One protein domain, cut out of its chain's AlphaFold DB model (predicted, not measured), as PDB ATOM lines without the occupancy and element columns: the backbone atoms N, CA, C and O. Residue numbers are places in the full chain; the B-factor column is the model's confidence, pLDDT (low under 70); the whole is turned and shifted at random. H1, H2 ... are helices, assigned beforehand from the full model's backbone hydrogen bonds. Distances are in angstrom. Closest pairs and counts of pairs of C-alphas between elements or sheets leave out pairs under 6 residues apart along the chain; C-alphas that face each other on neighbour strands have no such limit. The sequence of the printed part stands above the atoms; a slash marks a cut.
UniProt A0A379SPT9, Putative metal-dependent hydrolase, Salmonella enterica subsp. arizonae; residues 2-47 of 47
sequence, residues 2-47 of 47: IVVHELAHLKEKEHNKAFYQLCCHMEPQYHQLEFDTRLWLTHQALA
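What this domain is: This is residues 2 to 47 of the 47 residues of the protein "Putative metal-dependent hydrolase" of Salmonella enterica subsp. arizonae (UniProt A0A379SPT9). A small head made of two short helices, H1 packed on H2 at a steep tilt and joined to it by a loop, has one long helix, H3, running out of it as an arm. H3 sets off about perpendicular to H2, and its far part with the last residue, residues 38 to 47, sticks out free and makes much of the length. The printed part has 46 residues with three named helices, in the order H1, H2, H3, and no named strand; the class is all helix. The whole is only just loose, close to compact, with a radius of gyration of the C-alphas of 11.8 A, and it is elongated, spanning 36 by 20 by 17 A.

How they stand to each other: H1, residues 2 to 8, touches H2, residues 17 to 26, and the closest C-alphas are those of Val 4 and Cys 23, 6.0 A apart. These two helices run opposite ways at a steep tilt of 61 degrees. H2 and H3, residues 30 to 46, touch only at the corner by their link, and only just, with 3 pairs of C-alphas within 8 A; H3 does so with residues 30 to 31 alone. Their closest C-alphas are those of Cys 24 and Tyr 30, 5.6 A apart, and their lines are about perpendicular at 77 degrees. H1 and H3 are near each other, with 7 pairs of C-alphas within 10 A. In H1, H2 and H3 every O i to N i+4 pair is within hydrogen-bond range.

Where its parts are: H1 begins at C-alpha 2 at (152.949, 118.243, 187.135) and is 9.9 A long from first to last C-alpha. H2 begins at C-alpha 17 at (166.004, 109.366, 194.663) and is 14.5 A long. H3 ends at C-alpha 46 at (152.360, 108.309, 167.741) and is 24.5 A long.

The domain as a whole: The C-alphas of Lys 11 and Ala 47, the two farthest apart, are 36.3 A from each other. The link from H1 to H2 is short, with 8 residues, and that from H2 to H3 is tight, with 3. The printed part has no cut, its mean pLDDT is 97.7, and no printed residue is under 70.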
ATOM      1  N   ILE A   2     152.229 117.067 187.690       96.75
ATOM      2  CA  ILE A   2     152.949 118.243 187.135       96.75
ATOM      3  C   ILE A   2     153.257 119.326 188.185       96.75
ATOM      4  O   ILE A   2     154.411 119.676 188.377       96.75
ATOM      5  N   VAL A   3     152.258 119.815 188.930       98.19
ATOM      6  CA  VAL A   3     152.499 120.850 189.961       98.19
ATOM      7  C   VAL A   3     153.460 120.356 191.047       98.19
ATOM      8  O   VAL A   3     154.367 121.076 191.442       98.19
ATOM      9  N   VAL A   4     153.302 119.109 191.499       98.38
ATOM     10  CA  VAL A   4     154.191 118.485 192.496       98.38
ATOM     11  C   VAL A   4     155.623 118.355 191.967       98.38
ATOM     12  O   VAL A   4     156.562 118.632 192.705       98.38
ATOM     13  N   HIS A   5     155.784 117.985 190.694       98.56
ATOM     14  CA  HIS A   5     157.072 117.871 190.012       98.56
ATOM     15  C   HIS A   5     157.811 119.213 189.995       98.56
ATOM     16  O   HIS A   5     158.957 119.299 190.428       98.56
ATOM     17  N   GLU A   6     157.135 120.275 189.556       98.38
ATOM     18  CA  GLU A   6     157.737 121.609 189.472       98.38
ATOM     19  C   GLU A   6     158.002 122.221 190.856       98.38
ATOM     20  O   GLU A   6     159.018 122.881 191.061       98.38
ATOM     21  N   LEU A   7     157.142 121.961 191.847       98.56
ATOM     22  CA  LEU A   7     157.408 122.373 193.228       98.56
ATOM     23  C   LEU A   7     158.610 121.635 193.827       98.56
ATOM     24  O   LEU A   7     159.387 122.245 194.563       98.56
ATOM     25  N   ALA A   8     158.801 120.352 193.507       98.56
ATOM     26  CA  ALA A   8     159.963 119.596 193.966       98.56
ATOM     27  C   ALA A   8     161.280 120.188 193.430       98.56
ATOM     28  O   ALA A   8     162.256 120.240 194.181       98.56
ATOM     29  N   HIS A   9     161.280 120.749 192.213       98.56
ATOM     30  CA  HIS A   9     162.439 121.447 191.626       98.56
ATOM     31  C   HIS A   9     162.890 122.698 192.383       98.56
ATOM     32  O   HIS A   9     164.046 123.106 192.253       98.56
ATOM     33  N   LEU A  10     162.040 123.287 193.233       98.38
ATOM     34  CA  LEU A  10     162.455 124.387 194.114       98.38
ATOM     35  C   LEU A  10     163.509 123.947 195.144       98.38
ATOM     36  O   LEU A  10     164.247 124.788 195.659       98.38
ATOM     37  N   LYS A  11     163.583 122.645 195.451       98.06
ATOM     38  CA  LYS A  11     164.510 122.065 196.431       98.06
ATOM     39  C   LYS A  11     165.485 121.066 195.807       98.06
ATOM     40  O   LYS A  11     166.676 121.129 196.094       98.06
ATOM     41  N   GLU A  12     164.992 120.166 194.962       98.44
ATOM     42  CA  GLU A  12     165.752 119.076 194.348       98.44
ATOM     43  C   GLU A  12     165.804 119.285 192.831       98.44
ATOM     44  O   GLU A  12     164.795 119.126 192.160       98.44
ATOM     45  N   LYS A  13     166.965 119.648 192.272       96.12
ATOM     46  CA  LYS A  13     167.079 120.024 190.844       96.12
ATOM     47  C   LYS A  13     167.157 118.839 189.878       96.12
ATOM     48  O   LYS A  13     166.856 118.984 188.697       96.12
ATOM     49  N   GLU A  14     167.646 117.696 190.350       98.31
ATOM     50  CA  GLU A  14     167.838 116.493 189.537       98.31
ATOM     51  C   GLU A  14     166.777 115.450 189.872       98.31
ATOM     52  O   GLU A  14     166.437 115.264 191.038       98.31
ATOM     53  N   HIS A  15     166.318 114.691 188.874       98.00
ATOM     54  CA  HIS A  15     165.371 113.579 189.048       98.00
ATOM     55  C   HIS A  15     166.028 112.335 189.664       98.00
ATOM     56  O   HIS A  15     166.068 111.260 189.065       98.00
ATOM     57  N   ASN A  16     166.577 112.483 190.865       98.12
ATOM     58  CA  ASN A  16     167.221 111.423 191.631       98.12
ATOM     59  C   ASN A  16     166.292 110.889 192.743       98.12
ATOM     60  O   ASN A  16     165.126 111.268 192.864       98.12
ATOM     61  N   LYS A  17     166.799 109.982 193.589       98.19
ATOM     62  CA  LYS A  17     166.004 109.366 194.663       98.19
ATOM     63  C   LYS A  17     165.401 110.390 195.638       98.19
ATOM     64  O   LYS A  17     164.272 110.182 196.076       98.19
ATOM     65  N   ALA A  18     166.115 111.469 195.963       98.44
ATOM     66  CA  ALA A  18     165.623 112.504 196.874       98.44
ATOM     67  C   ALA A  18     164.455 113.288 196.253       98.44
ATOM     68  O   ALA A  18     163.434 113.484 196.911       98.44
ATOM     69  N   PHE A  19     164.554 113.627 194.963       98.75
ATOM     70  CA  PHE A  19     163.462 114.245 194.207       98.75
ATOM     71  C   PHE A  19     162.191 113.390 194.229       98.75
ATOM     72  O   PHE A  19     161.119 113.875 194.589       98.75
ATOM     73  N   TYR A  20     162.304 112.098 193.900       98.44
ATOM     74  CA  TYR A  20     161.136 111.214 193.882       98.44
ATOM     75  C   TYR A  20     160.558 110.980 195.282       98.44
ATOM     76  O   TYR A  20     159.341 110.922 195.434       98.44
ATOM     77  N   GLN A  21     161.397 110.915 196.321       98.50
ATOM     78  CA  GLN A  21     160.923 110.857 197.707       98.50
ATOM     79  C   GLN A  21     160.132 112.111 198.095       98.50
ATOM     80  O   GLN A  21     159.077 111.994 198.717       98.50
ATOM     81  N   LEU A  22     160.604 113.296 197.703       98.62
ATOM     82  CA  LEU A  22     159.904 114.556 197.940       98.62
ATOM     83  C   LEU A  22     158.575 114.623 197.172       98.62
ATOM     84  O   LEU A  22     157.559 115.033 197.733       98.62
ATOM     85  N   CYS A  23     158.554 114.162 195.923       98.75
ATOM     86  CA  CYS A  23     157.329 114.071 195.133       98.75
ATOM     87  C   CYS A  23     156.295 113.135 195.780       98.75
ATOM     88  O   CYS A  23     155.146 113.530 195.959       98.75
ATOM     89  N   CYS A  24     156.707 111.934 196.202       98.50
ATOM     90  CA  CYS A  24     155.830 110.963 196.865       98.50
ATOM     91  C   CYS A  24     155.360 111.414 198.256       98.50
ATOM     92  O   CYS A  24     154.315 110.970 198.724       98.50
ATOM     93  N   HIS A  25     156.109 112.297 198.920       98.25
ATOM     94  CA  HIS A  25     155.663 112.926 200.162       98.25
ATOM     95  C   HIS A  25     154.501 113.902 199.930       98.25
ATOM     96  O   HIS A  25     153.562 113.927 200.722       98.25
ATOM     97  N   MET A  26     154.553 114.696 198.854       98.62
ATOM     98  CA  MET A  26     153.489 115.645 198.499       98.62
ATOM     99  C   MET A  26     152.283 114.973 197.830       98.62
ATOM    100  O   MET A  26     151.163 115.455 197.971       98.62
ATOM    101  N   GLU A  27     152.503 113.882 197.096       98.62
ATOM    102  CA  GLU A  27     151.466 113.125 196.392       98.62
ATOM    103  C   GLU A  27     151.790 111.618 196.430       98.62
ATOM    104  O   GLU A  27     152.641 111.157 195.663       98.62
ATOM    105  N   PRO A  28     151.130 110.819 197.289       98.44
ATOM    106  CA  PRO A  28     151.416 109.390 197.433       98.44
ATOM    107  C   PRO A  28     151.278 108.576 196.137       98.44
ATOM    108  O   PRO A  28     151.947 107.555 195.983       98.44
ATOM    109  N   GLN A  29     150.437 109.010 195.194       98.50
ATOM    110  CA  GLN A  29     150.227 108.342 193.905       98.50
ATOM    111  C   GLN A  29     151.123 108.890 192.782       98.50
ATOM    112  O   GLN A  29     150.902 108.585 191.608       98.50
ATOM    113  N   TYR A  30     152.139 109.695 193.110       98.62
ATOM    114  CA  TYR A  30     152.928 110.452 192.138       98.62
ATOM    115  C   TYR A  30     153.479 109.593 190.991       98.62
ATOM    116  O   TYR A  30     153.331 109.973 189.830       98.62
ATOM    117  N   HIS A  31     154.044 108.420 191.295       98.31
ATOM    118  CA  HIS A  31     154.601 107.527 190.277       98.31
ATOM    119  C   HIS A  31     153.559 107.024 189.275       98.31
ATOM    120  O   HIS A  31     153.843 106.980 188.080       98.31
ATOM    121  N   GLN A  32     152.356 106.679 189.742       98.62
ATOM    122  CA  GLN A  32     151.294 106.205 188.858       98.62
ATOM    123  C   GLN A  32     150.826 107.334 187.939       98.62
ATOM    124  O   GLN A  32     150.795 107.178 186.723       98.62
ATOM    125  N   LEU A  33     150.573 108.513 188.513       98.56
ATOM    126  CA  LEU A  33     150.161 109.693 187.755       98.56
ATOM    127  C   LEU A  33     151.221 110.125 186.729       98.56
ATOM    128  O   LEU A  33     150.880 110.575 185.633       98.56
ATOM    129  N   GLU A  34     152.506 110.014 187.072       98.44
ATOM    130  CA  GLU A  34     153.611 110.282 186.149       98.44
ATOM    131  C   GLU A  34     153.643 109.287 184.994       98.44
ATOM    132  O   GLU A  34     153.715 109.705 183.836       98.44
ATOM    133  N   PHE A  35     153.560 107.991 185.297       98.44
ATOM    134  CA  PHE A  35     153.532 106.946 184.284       98.44
ATOM    135  C   PHE A  35     152.351 107.123 183.321       98.44
ATOM    136  O   PHE A  35     152.565 107.183 182.110       98.44
ATOM    137  N   ASP A  36     151.136 107.297 183.845       98.56
ATOM    138  CA  ASP A  36     149.921 107.441 183.036       98.56
ATOM    139  C   ASP A  36     149.999 108.662 182.113       98.56
ATOM    140  O   ASP A  36     149.663 108.582 180.929       98.56
ATOM    141  N   THR A  37     150.518 109.785 182.621       97.56
ATOM    142  CA  THR A  37     150.699 111.002 181.816       97.56
ATOM    143  C   THR A  37     151.707 110.777 180.688       97.56
ATOM    144  O   THR A  37     151.445 111.141 179.541       97.56
ATOM    145  N   ARG A  38     152.859 110.158 180.985       97.75
ATOM    146  CA  ARG A  38     153.890 109.855 179.976       97.75
ATOM    147  C   ARG A  38     153.369 108.886 178.916       97.75
ATOM    148  O   ARG A  38     153.654 109.076 177.734       97.75
ATOM    149  N   LEU A  39     152.590 107.884 179.324       98.19
ATOM    150  CA  LEU A  39     151.974 106.921 178.415       98.19
ATOM    151  C   LEU A  39     150.972 107.609 177.483       98.19
ATOM    152  O   LEU A  39     151.036 107.424 176.269       98.19
ATOM    153  N   TRP A  40     150.091 108.448 178.031       98.00
ATOM    154  CA  TRP A  40     149.105 109.193 177.249       98.00
ATOM    155  C   TRP A  40     149.755 110.158 176.249       98.00
ATOM    156  O   TRP A  40     149.373 110.166 175.081       98.00
ATOM    157  N   LEU A  41     150.777 110.915 176.667       97.69
ATOM    158  CA  LEU A  41     151.526 111.803 175.771       97.69
ATOM    159  C   LEU A  41     152.257 111.023 174.672       97.69
ATOM    160  O   LEU A  41     152.262 111.446 173.520       97.69
ATOM    161  N   THR A  42     152.832 109.864 175.005       98.12
ATOM    162  CA  THR A  42     153.451 108.972 174.012       98.12
ATOM    163  C   THR A  42     152.427 108.493 172.987       98.12
ATOM    164  O   THR A  42     152.696 108.540 171.792       98.12
ATOM    165  N   HIS A  43     151.241 108.073 173.435       98.25
ATOM    166  CA  HIS A  43     150.160 107.673 172.537       98.25
ATOM    167  C   HIS A  43     149.746 108.821 171.606       98.25
ATOM    168  O   HIS A  43     149.610 108.602 170.409       98.25
ATOM    169  N   GLN A  44     149.605 110.045 172.125       98.06
ATOM    170  CA  GLN A  44     149.300 111.215 171.295       98.06
ATOM    171  C   GLN A  44     150.393 111.550 170.281       98.06
ATOM    172  O   GLN A  44     150.077 112.016 169.197       98.06
ATOM    173  N   ALA A  45     151.662 111.333 170.624       97.81
ATOM    174  CA  ALA A  45     152.778 111.609 169.724       97.81
ATOM    175  C   ALA A  45     152.919 110.581 168.584       97.81
ATOM    176  O   ALA A  45     153.619 110.852 167.610       97.81
ATOM    177  N   LEU A  46     152.307 109.399 168.721       95.81
ATOM    178  CA  LEU A  46     152.360 108.309 167.741       95.81
ATOM    179  C   LEU A  46     151.098 108.204 166.866       95.81
ATOM    180  O   LEU A  46     151.090 107.392 165.939       95.81
ATOM    181  N   ALA A  47     150.052 108.973 167.177       76.62
ATOM    182  CA  ALA A  47     148.795 109.046 166.429       76.62
ATOM    183  C   ALA A  47     148.819 110.200 165.419       76.62
ATOM    184  O   ALA A  47     148.246 110.014 164.322       76.62
TER     185      ALA A  47